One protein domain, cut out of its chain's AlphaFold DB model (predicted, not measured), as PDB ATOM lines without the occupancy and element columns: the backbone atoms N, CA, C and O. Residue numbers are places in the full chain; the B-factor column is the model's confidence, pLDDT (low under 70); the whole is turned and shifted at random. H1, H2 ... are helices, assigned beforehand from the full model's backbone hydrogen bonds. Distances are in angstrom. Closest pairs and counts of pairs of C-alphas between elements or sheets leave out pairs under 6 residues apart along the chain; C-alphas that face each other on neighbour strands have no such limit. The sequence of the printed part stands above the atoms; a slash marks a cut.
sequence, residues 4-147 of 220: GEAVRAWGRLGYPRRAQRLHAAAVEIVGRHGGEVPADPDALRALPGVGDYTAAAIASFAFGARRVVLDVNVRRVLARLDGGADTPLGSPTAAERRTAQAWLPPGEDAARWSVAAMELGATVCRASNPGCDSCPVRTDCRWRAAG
ATOM      1  N   GLY A   4     205.750 116.129 119.979       86.44
ATOM      2  CA  GLY A   4     204.634 116.227 119.035       86.44
ATOM      3  C   GLY A   4     203.554 115.160 119.256       86.44
ATOM      4  O   GLY A   4     202.368 115.440 119.071       86.44
ATOM      5  N   GLU A   5     203.923 113.967 119.738       90.56
ATOM      6  CA  GLU A   5     202.961 112.911 120.090       90.56
ATOM      7  C   GLU A   5     202.142 113.295 121.321       90.56
ATOM      8  O   GLU A   5     200.919 113.157 121.309       90.56
ATOM      9  N   ALA A   6     202.769 113.909 122.330       91.25
ATOM     10  CA  ALA A   6     202.050 114.456 123.478       91.25
ATOM     11  C   ALA A   6     201.061 115.559 123.053       91.25
ATOM     12  O   ALA A   6     199.915 115.577 123.505       91.25
ATOM     13  N   VAL A   7     201.453 116.463 122.143       89.81
ATOM     14  CA  VAL A   7     200.570 117.528 121.614       89.81
ATOM     15  C   VAL A   7     199.404 116.964 120.792       89.81
ATOM     16  O   VAL A   7     198.298 117.531 120.803       89.81
ATOM     17  N   ARG A   8     199.634 115.852 120.084       90.69
ATOM     18  CA  ARG A   8     198.611 115.109 119.343       90.69
ATOM     19  C   ARG A   8     197.629 114.430 120.297       90.69
ATOM     20  O   ARG A   8     196.434 114.700 120.190       90.69
ATOM     21  N   ALA A   9     198.124 113.658 121.265       92.06
ATOM     22  CA  ALA A   9     197.323 112.984 122.290       92.06
ATOM     23  C   ALA A   9     196.499 113.971 123.138       92.06
ATOM     24  O   ALA A   9     195.363 113.685 123.508       92.06
ATOM     25  N   TRP A  10     197.020 115.181 123.376       92.50
ATOM     26  CA  TRP A  10     196.304 116.248 124.084       92.50
ATOM     27  C   TRP A  10     195.024 116.716 123.377       92.50
ATOM     28  O   TRP A  10     194.127 117.279 124.011       92.50
ATOM     29  N   GLY A  11     194.937 116.538 122.054       88.31
ATOM     30  CA  GLY A  11     193.745 116.832 121.265       88.31
ATOM     31  C   GLY A  11     193.129 118.207 121.558       88.31
ATOM     32  O   GLY A  11     193.793 119.251 121.525       88.31
ATOM     33  N   ARG A  12     191.825 118.215 121.852       87.50
ATOM     34  CA  ARG A  12     191.013 119.432 122.039       87.50
ATOM     35  C   ARG A  12     190.876 119.879 123.500       87.50
ATOM     36  O   ARG A  12     190.034 120.718 123.796       87.50
ATOM     37  N   LEU A  13     191.750 119.415 124.399       88.12
ATOM     38  CA  LEU A  13     191.760 119.811 125.820       88.12
ATOM     39  C   LEU A  13     192.133 121.291 126.069       88.12
ATOM     40  O   LEU A  13     192.128 121.761 127.210       88.12
ATOM     41  N   GLY A  14     192.479 122.040 125.015       86.62
ATOM     42  CA  GLY A  14     192.879 123.444 125.086       86.62
ATOM     43  C   GLY A  14     194.255 123.652 125.730       86.62
ATOM     44  O   GLY A  14     194.783 122.787 126.434       86.62
ATOM     45  N   TYR A  15     194.849 124.828 125.502       87.94
ATOM     46  CA  TYR A  15     196.178 125.200 126.014       87.94
ATOM     47  C   TYR A  15     197.261 124.141 125.713       87.94
ATOM     48  O   TYR A  15     197.815 123.548 126.640       87.94
ATOM     49  N   PRO A  16     197.581 123.889 124.431       88.75
ATOM     50  CA  PRO A  16     198.440 122.778 124.002       88.75
ATOM     51  C   PRO A  16     199.871 122.840 124.556       88.75
ATOM     52  O   PRO A  16     200.514 121.805 124.686       88.75
ATOM     53  N   ARG A  17     200.349 124.017 124.990       92.31
ATOM     54  CA  ARG A  17     201.629 124.137 125.713       92.31
ATOM     55  C   ARG A  17     201.666 123.291 126.990       92.31
ATOM     56  O   ARG A  17     202.741 122.879 127.405       92.31
ATOM     57  N   ARG A  18     200.513 122.997 127.607       94.88
ATOM     58  CA  ARG A  18     200.441 122.080 128.755       94.88
ATOM     59  C   ARG A  18     200.898 120.669 128.394       94.88
ATOM     60  O   ARG A  18     201.535 120.047 129.227       94.88
ATOM     61  N   ALA A  19     200.659 120.207 127.165       94.44
ATOM     62  CA  ALA A  19     201.148 118.910 126.701       94.44
ATOM     63  C   ALA A  19     202.679 118.881 126.625       94.44
ATOM     64  O   ALA A  19     203.304 117.967 127.151       94.44
ATOM     65  N   GLN A  20     203.286 119.925 126.047       93.88
ATOM     66  CA  GLN A  20     204.745 120.056 125.986       93.88
ATOM     67  C   GLN A  20     205.364 120.099 127.385       93.88
ATOM     68  O   GLN A  20     206.379 119.461 127.636       93.88
ATOM     69  N   ARG A  21     204.748 120.851 128.307       96.19
ATOM     70  CA  ARG A  21     205.235 120.970 129.685       96.19
ATOM     71  C   ARG A  21     205.073 119.674 130.466       96.19
ATOM     72  O   ARG A  21     206.006 119.294 131.155       96.19
ATOM     73  N   LEU A  22     203.949 118.979 130.306       96.75
ATOM     74  CA  LEU A  22     203.730 117.671 130.917       96.75
ATOM     75  C   LEU A  22     204.752 116.642 130.418       96.75
ATOM     76  O   LEU A  22     205.343 115.936 131.227       96.75
ATOM     77  N   HIS A  23     205.000 116.594 129.106       96.44
ATOM     78  CA  HIS A  23     206.031 115.733 128.522       96.44
ATOM     79  C   HIS A  23     207.426 116.078 129.058       96.44
ATOM     80  O   HIS A  23     208.132 115.192 129.530       96.44
ATOM     81  N   ALA A  24     207.790 117.363 129.088       96.50
ATOM     82  CA  ALA A  24     209.067 117.809 129.642       96.50
ATOM     83  C   ALA A  24     209.218 117.463 131.136       96.50
ATOM     84  O   ALA A  24     210.286 117.022 131.550       96.50
ATOM     85  N   ALA A  25     208.154 117.605 131.932       97.88
ATOM     86  CA  ALA A  25     208.148 117.190 133.333       97.88
ATOM     87  C   ALA A  25     208.341 115.676 133.481       97.88
ATOM     88  O   ALA A  25     209.121 115.251 134.324       97.88
ATOM     89  N   ALA A  26     207.698 114.862 132.639       97.56
ATOM     90  CA  ALA A  26     207.883 113.412 132.647       97.56
ATOM     91  C   ALA A  26     209.328 113.010 132.297       97.56
ATOM     92  O   ALA A  26     209.911 112.165 132.973       97.56
ATOM     93  N   VAL A  27     209.931 113.650 131.287       96.94
ATOM     94  CA  VAL A  27     211.346 113.445 130.929       96.94
ATOM     95  C   VAL A  27     212.265 113.793 132.101       96.94
ATOM     96  O   VAL A  27     213.197 113.047 132.395       96.94
ATOM     97  N   GLU A  28     211.995 114.899 132.798       97.56
ATOM     98  CA  GLU A  28     212.784 115.311 133.958       97.56
ATOM     99  C   GLU A  28     212.617 114.367 135.156       97.56
ATOM    100  O   GLU A  28     213.610 114.017 135.792       97.56
ATOM    101  N   ILE A  29     211.401 113.884 135.422       98.25
ATOM    102  CA  ILE A  29     211.127 112.875 136.456       98.25
ATOM    103  C   ILE A  29     211.927 111.594 136.193       98.25
ATOM    104  O   ILE A  29     212.600 111.087 137.090       98.25
ATOM    105  N   VAL A  30     211.931 111.092 134.957       97.88
ATOM    106  CA  VAL A  30     212.731 109.909 134.600       97.88
ATOM    107  C   VAL A  30     214.228 110.186 134.749       97.88
ATOM    108  O   VAL A  30     214.941 109.391 135.353       97.88
ATOM    109  N   GLY A  31     214.708 111.319 134.230       96.88
ATOM    110  CA  GLY A  31     216.138 111.621 134.177       96.88
ATOM    111  C   GLY A  31     216.770 112.013 135.516       96.88
ATOM    112  O   GLY A  31     217.929 111.686 135.753       96.88
ATOM    113  N   ARG A  32     216.045 112.732 136.383       96.25
ATOM    114  CA  ARG A  32     216.581 113.297 137.638       96.25
ATOM    115  C   ARG A  32     216.010 112.666 138.900       96.25
ATOM    116  O   ARG A  32     216.636 112.768 139.949       96.25
ATOM    117  N   HIS A  33     214.850 112.024 138.802       97.00
ATOM    118  CA  HIS A  33     214.133 111.462 139.945       97.00
ATOM    119  C   HIS A  33     213.916 109.946 139.819       97.00
ATOM    120  O   HIS A  33     213.069 109.383 140.503       97.00
ATOM    121  N   GLY A  34     214.662 109.266 138.938       96.50
ATOM    122  CA  GLY A  34     214.606 107.805 138.805       96.50
ATOM    123  C   GLY A  34     213.256 107.266 138.321       96.50
ATOM    124  O   GLY A  34     212.965 106.092 138.518       96.50
ATOM    125  N   GLY A  35     212.425 108.109 137.704       97.19
ATOM    126  CA  GLY A  35     211.069 107.745 137.284       97.19
ATOM    127  C   GLY A  35     210.007 107.911 138.372       97.19
ATOM    128  O   GLY A  35     208.830 107.691 138.092       97.19
ATOM    129  N   GLU A  36     210.380 108.348 139.574       97.75
ATOM    130  CA  GLU A  36     209.450 108.581 140.676       97.75
ATOM    131  C   GLU A  36     209.092 110.065 140.785       97.75
ATOM    132  O   GLU A  36     209.951 110.948 140.770       97.75
ATOM    133  N   VAL A  37     207.797 110.368 140.897       97.69
ATOM    134  CA  VAL A  37     207.346 111.746 141.132       97.69
ATOM    135  C   VAL A  37     207.839 112.185 142.517       97.69
ATOM    136  O   VAL A  37     207.537 111.499 143.494       97.69
ATOM    137  N   PRO A  38     208.560 113.314 142.652       97.00
ATOM    138  CA  PRO A  38     209.067 113.737 143.951       97.00
ATOM    139  C   PRO A  38     207.929 114.169 144.886       97.00
ATOM    140  O   PRO A  38     206.996 114.856 144.473       97.00
ATOM    141  N   ALA A  39     208.034 113.811 146.168       95.25
ATOM    142  CA  ALA A  39     207.097 114.258 147.204       95.25
ATOM    143  C   ALA A  39     207.386 115.685 147.707       95.25
ATOM    144  O   ALA A  39     206.497 116.359 148.235       95.25
ATOM    145  N   ASP A  40     208.630 116.145 147.550       94.00
ATOM    146  CA  ASP A  40     209.066 117.462 148.005       94.00
ATOM    147  C   ASP A  40     208.445 118.592 147.153       94.00
ATOM    148  O   ASP A  40     208.589 118.595 145.927       94.00
ATOM    149  N   PRO A  41     207.763 119.581 147.765       91.44
ATOM    150  CA  PRO A  41     207.139 120.676 147.031       91.44
ATOM    151  C   PRO A  41     208.099 121.532 146.201       91.44
ATOM    152  O   PRO A  41     207.676 122.066 145.177       91.44
ATOM    153  N   ASP A  42     209.352 121.702 146.623       94.25
ATOM    154  CA  ASP A  42     210.313 122.524 145.884       94.25
ATOM    155  C   ASP A  42     210.859 121.765 144.671       94.25
ATOM    156  O   ASP A  42     210.906 122.326 143.575       94.25
ATOM    157  N   ALA A  43     211.117 120.464 144.814       96.56
ATOM    158  CA  ALA A  43     211.390 119.573 143.691       96.56
ATOM    159  C   ALA A  43     210.219 119.530 142.696       96.56
ATOM    160  O   ALA A  43     210.430 119.626 141.489       96.56
ATOM    161  N   LEU A  44     208.972 119.471 143.179       97.62
ATOM    162  CA  LEU A  44     207.789 119.550 142.318       97.62
ATOM    163  C   LEU A  44     207.739 120.868 141.539       97.62
ATOM    164  O   LEU A  44     207.473 120.845 140.342       97.62
ATOM    165  N   ARG A  45     208.009 122.013 142.179       97.00
ATOM    166  CA  ARG A  45     208.037 123.330 141.509       97.00
ATOM    167  C   ARG A  45     209.160 123.474 140.486       97.00
ATOM    168  O   ARG A  45     209.029 124.281 139.569       97.00
ATOM    169  N   ALA A  46     210.254 122.735 140.649       97.19
ATOM    170  CA  ALA A  46     211.338 122.729 139.677       97.19
ATOM    171  C   ALA A  46     210.921 122.068 138.349       97.19
ATOM    172  O   ALA A  46     211.494 122.387 137.307       97.19
ATOM    173  N   LEU A  47     209.891 121.210 138.361       98.12
ATOM    174  CA  LEU A  47     209.419 120.526 137.162       98.12
ATOM    175  C   LEU A  47     208.767 121.493 136.147       98.12
ATOM    176  O   LEU A  47     207.951 122.353 136.507       98.12
ATOM    177  N   PRO A  48     209.028 121.317 134.839       96.94
ATOM    178  CA  PRO A  48     208.441 122.119 133.776       96.94
ATOM    179  C   PRO A  48     206.910 122.225 133.844       96.94
ATOM    180  O   PRO A  48     206.174 121.257 133.689       96.94
ATOM    181  N   GLY A  49     206.407 123.454 133.988       95.25
ATOM    182  CA  GLY A  49     204.966 123.741 133.993       95.25
ATOM    183  C   GLY A  49     204.236 123.413 135.296       95.25
ATOM    184  O   GLY A  49     203.012 123.556 135.342       95.25
ATOM    185  N   VAL A  50     204.956 123.033 136.352       97.12
ATOM    186  CA  VAL A  50     204.403 122.854 137.695       97.12
ATOM    187  C   VAL A  50     204.577 124.154 138.481       97.12
ATOM    188  O   VAL A  50     205.670 124.528 138.884       97.12
ATOM    189  N   GLY A  51     203.477 124.883 138.681       94.00
ATOM    190  CA  GLY A  51     203.447 126.055 139.563       94.00
ATOM    191  C   GLY A  51     203.013 125.701 140.988       94.00
ATOM    192  O   GLY A  51     202.644 124.562 141.266       94.00
ATOM    193  N   ASP A  52     202.948 126.707 141.869       91.94
ATOM    194  CA  ASP A  52     202.544 126.554 143.281       91.94
ATOM    195  C   ASP A  52     201.272 125.732 143.484       91.94
ATOM    196  O   ASP A  52     201.191 124.924 144.404       91.94
ATOM    197  N   TYR A  53     200.267 125.967 142.637       93.19
ATOM    198  CA  TYR A  53     198.999 125.254 142.701       93.19
ATOM    199  C   TYR A  53     199.191 123.756 142.454       93.19
ATOM    200  O   TYR A  53     198.768 122.938 143.264       93.19
ATOM    201  N   THR A  54     199.846 123.403 141.347       95.94
ATOM    202  CA  THR A  54     200.041 122.010 140.940       95.94
ATOM    203  C   THR A  54     200.966 121.282 141.912       95.94
ATOM    204  O   THR A  54     200.668 120.153 142.285       95.94
ATOM    205  N   ALA A  55     202.028 121.938 142.391       96.44
ATOM    206  CA  ALA A  55     202.908 121.377 143.415       96.44
ATOM    207  C   ALA A  55     202.148 121.104 144.722       96.44
ATOM    208  O   ALA A  55     202.254 120.014 145.277       96.44
ATOM    209  N   ALA A  56     201.328 122.054 145.191       93.50
ATOM    210  CA  ALA A  56     200.493 121.851 146.373       93.50
ATOM    211  C   ALA A  56     199.462 120.731 146.169       93.50
ATOM    212  O   ALA A  56     199.235 119.953 147.091       93.50
ATOM    213  N   ALA A  57     198.868 120.631 144.977       95.38
ATOM    214  CA  ALA A  57     197.918 119.577 144.637       95.38
ATOM    215  C   ALA A  57     198.566 118.191 144.652       95.38
ATOM    216  O   ALA A  57     198.035 117.294 145.292       95.38
ATOM    217  N   ILE A  58     199.727 118.021 144.016       96.75
ATOM    218  CA  ILE A  58     200.450 116.743 144.017       96.75
ATOM    219  C   ILE A  58     200.887 116.384 145.442       96.75
ATOM    220  O   ILE A  58     200.569 115.298 145.918       96.75
ATOM    221  N   ALA A  59     201.534 117.312 146.155       94.94
ATOM    222  CA  ALA A  59     201.983 117.081 147.527       94.94
ATOM    223  C   ALA A  59     200.822 116.700 148.463       94.94
ATOM    224  O   ALA A  59     200.959 115.796 149.281       94.94
ATOM    225  N   SER A  60     199.672 117.367 148.336       94.12
ATOM    226  CA  SER A  60     198.489 117.096 149.159       94.12
ATOM    227  C   SER A  60     197.811 115.782 148.767       94.12
ATOM    228  O   SER A  60     197.624 114.908 149.607       94.12
ATOM    229  N   PHE A  61     197.473 115.605 147.490       93.88
ATOM    230  CA  PHE A  61     196.623 114.500 147.042       93.88
ATOM    231  C   PHE A  61     197.367 113.175 146.895       93.88
ATOM    232  O   PHE A  61     196.788 112.135 147.188       93.88
ATOM    233  N   ALA A  62     198.621 113.198 146.437       94.62
ATOM    234  CA  ALA A  62     199.406 111.981 146.235       94.62
ATOM    235  C   ALA A  62     200.228 111.603 147.474       94.62
ATOM    236  O   ALA A  62     200.407 110.422 147.745       94.62
ATOM    237  N   PHE A  63     200.707 112.598 148.232       93.94
ATOM    238  CA  PHE A  63     201.656 112.385 149.333       93.94
ATOM    239  C   PHE A  63     201.124 112.796 150.713       93.94
ATOM    240  O   PHE A  63     201.872 112.778 151.688       93.94
ATOM    241  N   GLY A  64     199.849 113.183 150.825       91.25
ATOM    242  CA  GLY A  64     199.209 113.487 152.110       91.25
ATOM    243  C   GLY A  64     199.741 114.741 152.815       91.25
ATOM    244  O   GLY A  64     199.470 114.948 153.997       91.25
ATOM    245  N   ALA A  65     200.502 115.599 152.128       91.06
ATOM    246  CA  ALA A  65     201.061 116.796 152.740       91.06
ATOM    247  C   ALA A  65     199.950 117.762 153.177       91.06
ATOM    248  O   ALA A  65     199.021 118.060 152.423       91.06
ATOM    249  N   ARG A  66     200.092 118.356 154.370       92.69
ATOM    250  CA  ARG A  66     199.168 119.376 154.892       92.69
ATOM    251  C   ARG A  66     199.315 120.716 154.149       92.69
ATOM    252  O   ARG A  66     199.861 121.699 154.663       92.69
ATOM    253  N   ARG A  67     198.822 120.749 152.913       89.50
ATOM    254  CA  ARG A  67     198.826 121.892 151.993       89.50
ATOM    255  C   ARG A  67     197.427 122.098 151.432       89.50
ATOM    256  O   ARG A  67     196.790 121.146 150.986       89.50
ATOM    257  N   VAL A  68     196.980 123.352 151.423       85.69
ATOM    258  CA  VAL A  68     195.688 123.713 150.840       85.69
ATOM    259  C   VAL A  68     195.822 123.885 149.336       85.69
ATOM    260  O   VAL A  68     196.692 124.608 148.843       85.69
ATOM    261  N   VAL A  69     194.931 123.228 148.603       93.12
ATOM    262  CA  VAL A  69     194.873 123.293 147.143       93.12
ATOM    263  C   VAL A  69     193.919 124.413 146.749       93.12
ATOM    264  O   VAL A  69     192.704 124.254 146.726       93.12
ATOM    265  N   LEU A  70     194.480 125.599 146.515       93.50
ATOM    266  CA  LEU A  70     193.706 126.833 146.389       93.50
ATOM    267  C   LEU A  70     193.371 127.159 144.921       93.50
ATOM    268  O   LEU A  70     193.947 128.078 144.333       93.50
ATOM    269  N   ASP A  71     192.446 126.400 144.328       93.62
ATOM    270  CA  ASP A  71     191.908 126.671 142.988       93.62
ATOM    271  C   ASP A  71     190.801 127.749 143.007       93.62
ATOM    272  O   ASP A  71     190.438 128.315 144.040       93.62
ATOM    273  N   VAL A  72     190.219 128.048 141.844       92.81
ATOM    274  CA  VAL A  72     189.110 129.012 141.730       92.81
ATOM    275  C   VAL A  72     187.831 128.575 142.462       92.81
ATOM    276  O   VAL A  72     186.977 129.417 142.753       92.81
ATOM    277  N   ASN A  73     187.664 127.280 142.735       95.50
ATOM    278  CA  ASN A  73     186.506 126.719 143.422       95.50
ATOM    279  C   ASN A  73     186.651 126.854 144.934       95.50
ATOM    280  O   ASN A  73     185.784 127.461 145.561       95.50
ATOM    281  N   VAL A  74     187.772 126.408 145.496       95.88
ATOM    282  CA  VAL A  74     188.110 126.545 146.916       95.88
ATOM    283  C   VAL A  74     188.174 128.017 147.310       95.88
ATOM    284  O   VAL A  74     187.600 128.404 148.326       95.88
ATOM    285  N   ARG A  75     188.766 128.880 146.472       95.81
ATOM    286  CA  ARG A  75     188.770 130.335 146.716       95.81
ATOM    287  C   ARG A  75     187.369 130.910 146.849       95.81
ATOM    288  O   ARG A  75     187.123 131.714 147.739       95.81
ATOM    289  N   ARG A  76     186.445 130.497 145.980       95.94
ATOM    290  CA  ARG A  76     185.045 130.933 146.034       95.94
ATOM    291  C   ARG A  76     184.329 130.381 147.264       95.94
ATOM    292  O   ARG A  76     183.592 131.119 147.905       95.94
ATOM    293  N   VAL A  77     184.555 129.111 147.604       97.12
ATOM    294  CA  VAL A  77     184.006 128.496 148.820       97.12
ATOM    295  C   VAL A  77     184.436 129.288 150.050       97.12
ATOM    296  O   VAL A  77     183.570 129.727 150.795       97.12
ATOM    297  N   LEU A  78     185.735 129.538 150.224       96.88
ATOM    298  CA  LEU A  78     186.259 130.258 151.386       96.88
ATOM    299  C   LEU A  78     185.850 131.733 151.401       96.88
ATOM    300  O   LEU A  78     185.476 132.251 152.449       96.88
ATOM    301  N   ALA A  79     185.840 132.405 150.248       96.12
ATOM    302  CA  ALA A  79     185.372 133.785 150.167       96.12
ATOM    303  C   ALA A  79     183.905 133.921 150.589       96.12
ATOM    304  O   ALA A  79     183.571 134.860 151.307       96.12
ATOM    305  N   ARG A  80     183.046 132.968 150.207       97.56
ATOM    306  CA  ARG A  80     181.629 132.976 150.590       97.56
ATOM    307  C   ARG A  80     181.422 132.546 152.040       97.56
ATOM    308  O   ARG A  80     180.707 133.219 152.781       97.56
ATOM    309  N   LEU A  81     182.028 131.428 152.430       97.31
ATOM    310  CA  LEU A  81     181.864 130.813 153.746       97.31
ATOM    311  C   LEU A  81     182.432 131.708 154.851       97.31
ATOM    312  O   LEU A  81     181.699 132.082 155.762       97.31
ATOM    313  N   ASP A  82     183.702 132.092 154.726       95.44
ATOM    314  CA  ASP A  82     184.457 132.818 155.752       95.44
ATOM    315  C   ASP A  82     184.549 134.326 155.461       95.44
ATOM    316  O   ASP A  82     184.423 135.158 156.357       95.44
ATOM    317  N   GLY A  83     184.704 134.707 154.191       94.12
ATOM    318  CA  GLY A  83     184.865 136.113 153.801       94.12
ATOM    319  C   GLY A  83     183.565 136.913 153.659       94.12
ATOM    320  O   GLY A  83     183.614 138.138 153.602       94.12
ATOM    321  N   GLY A  84     182.402 136.257 153.565       95.75
ATOM    322  CA  GLY A  84     181.123 136.929 153.306       95.75
ATOM    323  C   GLY A  84     180.969 137.531 151.899       95.75
ATOM    324  O   GLY A  84     180.002 138.246 151.649       95.75
ATOM    325  N   ALA A  85     181.882 137.235 150.970       93.75
ATOM    326  CA  ALA A  85     181.932 137.814 149.627       93.75
ATOM    327  C   ALA A  85     181.770 136.743 148.537       93.75
ATOM    328  O   ALA A  85     182.136 135.588 148.725       93.75
ATOM    329  N   ASP A  86     181.244 137.121 147.370       91.19
ATOM    330  CA  ASP A  86     180.922 136.158 146.309       91.19
ATOM    331  C   ASP A  86     182.158 135.438 145.745       91.19
ATOM    332  O   ASP A  86     182.223 134.211 145.716       91.19
ATOM    333  N   THR A  87     183.157 136.185 145.274       84.44
ATOM    334  CA  THR A  87     184.393 135.598 144.754       84.44
ATOM    335  C   THR A  87     185.503 136.643 144.663       84.44
ATOM    336  O   THR A  87     185.246 137.766 144.228       84.44
ATOM    337  N   PRO A  88     186.756 136.275 144.972       80.69
ATOM    338  CA  PRO A  88     187.896 137.136 144.708       80.69
ATOM    339  C   PRO A  88     188.162 137.217 143.196       80.69
ATOM    340  O   PRO A  88     187.854 136.282 142.445       80.69
ATOM    341  N   LEU A  89     188.736 138.341 142.758       81.25
ATOM    342  CA  LEU A  89     189.269 138.539 141.408       81.25
ATOM    343  C   LEU A  89     190.789 138.327 141.391       81.25
ATOM    344  O   LEU A  89     191.454 138.408 142.419       81.25
ATOM    345  N   GLY A  90     191.340 138.070 140.204       86.44
ATOM    346  CA  GLY A  90     192.787 137.964 140.003       86.44
ATOM    347  C   GLY A  90     193.425 136.725 140.638       86.44
ATOM    348  O   GLY A  90     192.763 135.719 140.904       86.44
ATOM    349  N   SER A  91     194.741 136.792 140.839       88.38
ATOM    350  CA  SER A  91     195.554 135.699 141.388       88.38
ATOM    351  C   SER A  91     195.387 135.556 142.909       88.38
ATOM    352  O   SER A  91     195.074 136.543 143.571       88.38
ATOM    353  N   PRO A  92     195.611 134.358 143.488       90.88
ATOM    354  CA  PRO A  92     195.510 134.155 144.932       90.88
ATOM    355  C   PRO A  92     196.553 134.973 145.705       90.88
ATOM    356  O   PRO A  92     197.760 134.826 145.486       90.88
ATOM    357  N   THR A  93     196.087 135.790 146.643       92.19
ATOM    358  CA  THR A  93     196.900 136.631 147.528       92.19
ATOM    359  C   THR A  93     197.517 135.834 148.681       92.19
ATOM    360  O   THR A  93     197.071 134.740 149.033       92.19
ATOM    361  N   ALA A  94     198.540 136.401 149.328       91.94
ATOM    362  CA  ALA A  94     199.126 135.810 150.533       91.94
ATOM    363  C   ALA A  94     198.114 135.706 151.692       91.94
ATOM    364  O   ALA A  94     198.167 134.753 152.466       91.94
ATOM    365  N   ALA A  95     197.180 136.659 151.798       91.94
ATOM    366  CA  ALA A  95     196.116 136.626 152.798       91.94
ATOM    367  C   ALA A  95     195.157 135.451 152.558       91.94
ATOM    368  O   ALA A  95     194.933 134.667 153.476       91.94
ATOM    369  N   GLU A  96     194.693 135.258 151.317       93.00
ATOM    370  CA  GLU A  96     193.851 134.107 150.954       93.00
ATOM    371  C   GLU A  96     194.540 132.776 151.274       93.00
ATOM    372  O   GLU A  96     193.911 131.867 151.810       93.00
ATOM    373  N   ARG A  97     195.845 132.663 150.997       92.81
ATOM    374  CA  ARG A  97     196.623 131.454 151.308       92.81
ATOM    375  C   ARG A  97     196.716 131.194 152.810       92.81
ATOM    376  O   ARG A  97     196.576 130.046 153.220       92.81
ATOM    377  N   ARG A  98     196.920 132.232 153.632       92.88
ATOM    378  CA  ARG A  98     196.943 132.095 155.099       92.88
ATOM    379  C   ARG A  98     195.592 131.649 155.646       92.88
ATOM    380  O   ARG A  98     195.557 130.701 156.422       92.88
ATOM    381  N   THR A  99     194.501 132.275 155.204       92.56
ATOM    382  CA  THR A  99     193.143 131.864 155.582       92.56
ATOM    383  C   THR A  99     192.897 130.413 155.194       92.56
ATOM    384  O   THR A  99     192.531 129.600 156.033       92.56
ATOM    385  N   ALA A 100     193.181 130.047 153.945       93.81
ATOM    386  CA  ALA A 100     192.986 128.689 153.455       93.81
ATOM    387  C   ALA A 100     193.821 127.647 154.229       93.81
ATOM    388  O   ALA A 100     193.335 126.555 154.508       93.81
ATOM    389  N   GLN A 101     195.048 127.986 154.636       93.50
ATOM    390  CA  GLN A 101     195.889 127.111 155.460       93.50
ATOM    391  C   GLN A 101     195.325 126.919 156.880       93.50
ATOM    392  O   GLN A 101     195.491 125.845 157.458       93.50
ATOM    393  N   ALA A 102     194.665 127.938 157.441       94.62
ATOM    394  CA  ALA A 102     194.035 127.862 158.760       94.62
ATOM    395  C   ALA A 102     192.813 126.927 158.780       94.62
ATOM    396  O   ALA A 102     192.506 126.356 159.820       94.62
ATOM    397  N   TRP A 103     192.164 126.723 157.631       94.88
ATOM    398  CA  TRP A 103     191.043 125.792 157.476       94.88
ATOM    399  C   TRP A 103     191.454 124.316 157.380       94.88
ATOM    400  O   TRP A 103     190.598 123.441 157.493       94.88
ATOM    401  N   LEU A 104     192.741 124.015 157.170       95.31
ATOM    402  CA  LEU A 104     193.185 122.629 157.068       95.31
ATOM    403  C   LEU A 104     193.148 121.939 158.436       95.31
ATOM    404  O   LEU A 104     193.842 122.403 159.353       95.31
ATOM    405  N   PRO A 105     192.470 120.786 158.569       94.44
ATOM    406  CA  PRO A 105     192.608 119.955 159.757       94.44
ATOM    407  C   PRO A 105     194.062 119.461 159.922       94.44
ATOM    408  O   PRO A 105     194.873 119.551 158.987       94.44
ATOM    409  N   PRO A 106     194.453 119.015 161.126       89.94
ATOM    410  CA  PRO A 106     195.738 118.357 161.333       89.94
ATOM    411  C   PRO A 106     195.765 116.968 160.673       89.94
ATOM    412  O   PRO A 106     194.723 116.372 160.413       89.94
ATOM    413  N   GLY A 107     196.969 116.443 160.443       86.94
ATOM    414  CA  GLY A 107     197.163 115.078 159.950       86.94
ATOM    415  C   GLY A 107     196.648 114.833 158.528       86.94
ATOM    416  O   GLY A 107     196.566 115.746 157.704       86.94
ATOM    417  N   GLU A 108     196.329 113.570 158.257       81.38
ATOM    418  CA  GLU A 108     195.970 113.051 156.930       81.38
ATOM    419  C   GLU A 108     194.632 113.600 156.404       81.38
ATOM    420  O   GLU A 108     194.421 113.700 155.191       81.38
ATOM    421  N   ASP A 109     193.756 114.070 157.297       92.44
ATOM    422  CA  ASP A 109     192.472 114.676 156.931       92.44
ATOM    423  C   ASP A 109     192.630 115.966 156.109       92.44
ATOM    424  O   ASP A 109     191.687 116.396 155.440       92.44
ATOM    425  N   ALA A 110     193.811 116.595 156.110       94.00
ATOM    426  CA  ALA A 110     194.069 117.815 155.346       94.00
ATOM    427  C   ALA A 110     193.910 117.617 153.829       94.00
ATOM    428  O   ALA A 110     193.367 118.488 153.134       94.00
ATOM    429  N   ALA A 111     194.356 116.467 153.319       93.38
ATOM    430  CA  ALA A 111     194.216 116.110 151.912       93.38
ATOM    431  C   ALA A 111     192.740 115.885 151.564       93.38
ATOM    432  O   ALA A 111     192.218 116.473 150.611       93.38
ATOM    433  N   ARG A 112     192.032 115.121 152.408       94.00
ATOM    434  CA  ARG A 112     190.593 114.867 152.269       94.00
ATOM    435  C   ARG A 112     189.784 116.160 152.287       94.00
ATOM    436  O   ARG A 112     188.902 116.335 151.448       94.00
ATOM    437  N   TRP A 113     190.103 117.081 153.194       95.31
ATOM    438  CA  TRP A 113     189.472 118.395 153.256       95.31
ATOM    439  C   TRP A 113     189.692 119.185 151.963       95.31
ATOM    440  O   TRP A 113     188.742 119.748 151.425       95.31
ATOM    441  N   SER A 114     190.916 119.187 151.425       94.31
ATOM    442  CA  SER A 114     191.241 119.927 150.197       94.31
ATOM    443  C   SER A 114     190.467 119.397 148.986       94.31
ATOM    444  O   SER A 114     189.911 120.188 148.222       94.31
ATOM    445  N   VAL A 115     190.363 118.071 148.842       94.38
ATOM    446  CA  VAL A 115     189.534 117.439 147.800       94.38
ATOM    447  C   VAL A 115     188.055 117.775 148.008       94.38
ATOM    448  O   VAL A 115     187.388 118.203 147.067       94.38
ATOM    449  N   ALA A 116     187.545 117.659 149.238       95.31
ATOM    450  CA  ALA A 116     186.147 117.947 149.553       95.31
ATOM    451  C   ALA A 116     185.773 119.419 149.310       95.31
ATOM    452  O   ALA A 116     184.695 119.702 148.789       95.31
ATOM    453  N   ALA A 117     186.656 120.365 149.640       95.88
ATOM    454  CA  ALA A 117     186.443 121.788 149.389       95.88
ATOM    455  C   ALA A 117     186.411 122.103 147.884       95.88
ATOM    456  O   ALA A 117     185.585 122.904 147.435       95.88
ATOM    457  N   MET A 118     187.282 121.457 147.101       95.75
ATOM    458  CA  MET A 118     187.300 121.583 145.642       95.75
ATOM    459  C   MET A 118     186.006 121.032 145.030       95.75
ATOM    460  O   MET A 118     185.354 121.733 144.253       95.75
ATOM    461  N   GLU A 119     185.588 119.836 145.449       96.88
ATOM    462  CA  GLU A 119     184.353 119.184 144.999       96.88
ATOM    463  C   GLU A 119     183.113 120.007 145.369       96.88
ATOM    464  O   GLU A 119     182.267 120.285 144.518       96.88
ATOM    465  N   LEU A 120     183.042 120.496 146.613       98.00
ATOM    466  CA  LEU A 120     181.970 121.376 147.076       98.00
ATOM    467  C   LEU A 120     181.857 122.619 146.189       98.00
ATOM    468  O   LEU A 120     180.755 123.024 145.818       98.00
ATOM    469  N   GLY A 121     182.988 123.238 145.847       97.19
ATOM    470  CA  GLY A 121     183.011 124.390 144.958       97.19
ATOM    471  C   GLY A 121     182.575 124.043 143.533       97.19
ATOM    472  O   GLY A 121     181.850 124.830 142.919       97.19
ATOM    473  N   ALA A 122     182.966 122.879 143.015       97.06
ATOM    474  CA  ALA A 122     182.644 122.440 141.661       97.06
ATOM    475  C   ALA A 122     181.158 122.084 141.478       97.06
ATOM    476  O   ALA A 122     180.555 122.478 140.476       97.06
ATOM    477  N   THR A 123     180.550 121.386 142.440       97.69
ATOM    478  CA  THR A 123     179.221 120.776 142.263       97.69
ATOM    479  C   THR A 123     178.095 121.532 142.965       97.69
ATOM    480  O   THR A 123     176.992 121.625 142.426       97.69
ATOM    481  N   VAL A 124     178.367 122.151 144.119       98.31
ATOM    482  CA  VAL A 124     177.338 122.791 144.958       98.31
ATOM    483  C   VAL A 124     177.496 124.307 144.986       98.31
ATOM    484  O   VAL A 124     176.628 125.046 144.513       98.31
ATOM    485  N   CYS A 125     178.624 124.800 145.500       97.75
ATOM    486  CA  CYS A 125     178.938 126.220 145.632       97.75
ATOM    487  C   CYS A 125     179.440 126.790 144.295       97.75
ATOM    488  O   CYS A 125     180.516 127.377 144.197       97.75
ATOM    489  N   ARG A 126     178.654 126.603 143.231       95.81
ATOM    490  CA  ARG A 126     178.972 127.021 141.859       95.81
ATOM    491  C   ARG A 126     179.004 128.540 141.720       95.81
ATOM    492  O   ARG A 126     178.382 129.265 142.499       95.81
ATOM    493  N   ALA A 127     179.737 129.031 140.719       92.50
ATOM    494  CA  ALA A 127     179.853 130.467 140.455       92.50
ATOM    495  C   ALA A 127     178.486 131.105 140.154       92.50
ATOM    496  O   ALA A 127     178.161 132.139 140.722       92.50
ATOM    497  N   SER A 128     177.666 130.442 139.337       90.94
ATOM    498  CA  SER A 128     176.279 130.816 139.050       90.94
ATOM    499  C   SER A 128     175.316 129.752 139.568       90.94
ATOM    500  O   SER A 128     175.621 128.562 139.479       90.94
ATOM    501  N   ASN A 129     174.149 130.176 140.056       92.94
ATOM    502  CA  ASN A 129     173.086 129.303 140.573       92.94
ATOM    503  C   ASN A 129     173.608 128.234 141.569       92.94
ATOM    504  O   ASN A 129     173.494 127.027 141.308       92.94
ATOM    505  N   PRO A 130     174.243 128.652 142.687       96.81
ATOM    506  CA  PRO A 130     174.747 127.718 143.688       96.81
ATOM    507  C   PRO A 130     173.602 126.962 144.372       96.81
ATOM    508  O   PRO A 130     172.572 127.546 144.711       96.81
ATOM    509  N   GLY A 131     173.810 125.669 144.627       97.69
ATOM    510  CA  GLY A 131     172.877 124.795 145.347       97.69
ATOM    511  C   GLY A 131     172.934 125.016 146.858       97.69
ATOM    512  O   GLY A 131     173.295 124.120 147.608       97.69
ATOM    513  N   CYS A 132     172.656 126.232 147.327       97.75
ATOM    514  CA  CYS A 132     172.835 126.581 148.740       97.75
ATOM    515  C   CYS A 132     171.947 125.779 149.702       97.75
ATOM    516  O   CYS A 132     172.318 125.638 150.865       97.75
ATOM    517  N   ASP A 133     170.805 125.268 149.246       96.50
ATOM    518  CA  ASP A 133     169.869 124.538 150.109       96.50
ATOM    519  C   ASP A 133     170.388 123.134 150.452       96.50
ATOM    520  O   ASP A 133     170.202 122.673 151.575       96.50
ATOM    521  N   SER A 134     171.138 122.512 149.536       96.31
ATOM    522  CA  SER A 134     171.833 121.236 149.749       96.31
ATOM    523  C   SER A 134     173.279 121.395 150.234       96.31
ATOM    524  O   SER A 134     173.979 120.403 150.430       96.31
ATOM    525  N   CYS A 135     173.757 122.626 150.438       98.19
ATOM    526  CA  CYS A 135     175.129 122.863 150.874       98.19
ATOM    527  C   CYS A 135     175.325 122.420 152.338       98.19
ATOM    528  O   CYS A 135     174.602 122.903 153.219       98.19
ATOM    529  N   PRO A 136     176.319 121.555 152.632       97.69
ATOM    530  CA  PRO A 136     176.534 121.013 153.976       97.69
ATOM    531  C   PRO A 136     176.960 122.078 154.994       97.69
ATOM    532  O   PRO A 136     176.720 121.912 156.180       97.69
ATOM    533  N   VAL A 137     177.528 123.195 154.529       97.06
ATOM    534  CA  VAL A 137     178.008 124.317 155.362       97.06
ATOM    535  C   VAL A 137     177.117 125.560 155.237       97.06
ATOM    536  O   VAL A 137     177.560 126.694 155.422       97.06
ATOM    537  N   ARG A 138     175.845 125.390 154.839       97.69
ATOM    538  CA  ARG A 138     174.940 126.524 154.556       97.69
ATOM    539  C   ARG A 138     174.624 127.381 155.783       97.69
ATOM    540  O   ARG A 138     174.313 128.558 155.614       97.69
ATOM    541  N   THR A 139     174.638 126.791 156.975       97.50
ATOM    542  CA  THR A 139     174.312 127.457 158.245       97.50
ATOM    543  C   THR A 139     175.396 128.440 158.659       97.50
ATOM    544  O   THR A 139     175.073 129.522 159.133       97.50
ATOM    545  N   ASP A 140     176.654 128.111 158.371       97.56
ATOM    546  CA  ASP A 140     177.823 128.901 158.771       97.56
ATOM    547  C   ASP A 140     178.290 129.873 157.674       97.56
ATOM    548  O   ASP A 140     179.199 130.675 157.869       97.56
ATOM    549  N   CYS A 141     177.669 129.818 156.491       98.31
ATOM    550  CA  CYS A 141     178.072 130.612 155.335       98.31
ATOM    551  C   CYS A 141     177.694 132.092 155.481       98.31
ATOM    552  O   CYS A 141     176.536 132.479 155.281       98.31
ATOM    553  N   ARG A 142     178.700 132.941 155.725       98.19
ATOM    554  CA  ARG A 142     178.540 134.395 155.896       98.19
ATOM    555  C   ARG A 142     177.928 135.079 154.675       98.19
ATOM    556  O   ARG A 142     177.045 135.917 154.823       98.19
ATOM    557  N   TRP A 143     178.317 134.682 153.465       98.06
ATOM    558  CA  TRP A 143     177.755 135.238 152.228       98.06
ATOM    559  C   TRP A 143     176.271 134.901 152.065       98.06
ATOM    560  O   TRP A 143     175.488 135.735 151.610       98.06
ATOM    561  N   ARG A 144     175.855 133.693 152.477       97.88
ATOM    562  CA  ARG A 144     174.436 133.314 152.485       97.88
ATOM    563  C   ARG A 144     173.668 134.116 153.533       97.88
ATOM    564  O   ARG A 144     172.584 134.596 153.216       97.88
ATOM    565  N   ALA A 145     174.217 134.262 154.740       97.81
ATOM    566  CA  ALA A 145     173.609 135.047 155.814       97.81
ATOM    567  C   ALA A 145     173.434 136.526 155.426       97.81
ATOM    568  O   ALA A 145     172.420 137.130 155.757       97.81
ATOM    569  N   ALA A 146     174.364 137.075 154.640       97.00
ATOM    570  CA  ALA A 146     174.300 138.430 154.092       97.00
ATOM    571  C   ALA A 146     173.338 138.597 152.894       97.00
ATOM    572  O   ALA A 146     173.343 139.641 152.246       97.00
ATOM    573  N   GLY A 147     172.537 137.583 152.544       96.44
ATOM    574  CA  GLY A 147     171.588 137.672 151.429       96.44
ATOM    575  C   GLY A 147     172.202 137.466 150.039       96.44
ATOM    576  O   GLY A 147     171.580 137.827 149.045       96.44
TER     577      GLY A 147
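This is residues 4 to 147 of the 220 residues of a protein of Propionibacterium sp (UniProt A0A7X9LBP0). Two lobes of helices stand end to end, one of H1 to H4 and one of H5 to H8, joined where H4 meets the first part of H7. In the first lobe H1 crosses the first part of H2, and H3 and H4 pair beyond it; in the second, H5 and H7 cross, with H6 near H5 and little H8 at the last residues of H5. The printed part has 144 residues with eight named helices, H1 to H8 in order, and no named strand, class all helix. It is only just compact, close to loose, with a radius of gyration of the C-alphas of 17.4 A and spans of 53 by 36 by 25 A.

H1, residues 4 to 9, touches residues 17 to 23 of H2, residues 17 to 33; Val 7 and Ala 19 have the closest C-alphas, 5.3 A, at a steep tilt of 69.8 degrees, only just short of about perpendicular. H3, residues 41 to 46, is near H2 and touches H4, residues 52 to 61, at Leu 44 and Ala 55, the closest C-alphas, 5.3 A. H4 touches residues 110 to 115 of H7, residues 109 to 123, closest at C-alphas 60 and 111, 5.2 A. H5, residues 72 to 81, touches H7 about perpendicular at 87 degrees, closest at C-alphas 73 and 121, 4.5 A. H6, residues 94 to 102, is close to H5 but not clearly touching, closest C-alphas 78 and 100, 7.2 A. H8, residues 142 to 145, touches H5, closest at C-alphas 80 and 143, 4.8 A. Every O i to N i+4 pair is within hydrogen-bond range in H1 to H7; H8 is too short for one.

H1 begins at C-alpha 4 (204.634, 116.227, 119.035) and H8 ends at C-alpha 145 (173.609, 135.047, 155.814). H2 measures 22.8 A, H7 20.7 A.

C-alphas 31 and 147 are farthest apart, 54.4 A. The printed part has no cut; the links H5 to H6 and H7 to H8 are long. Mean pLDDT of the printed part is 94.2; no printed residue is under 70.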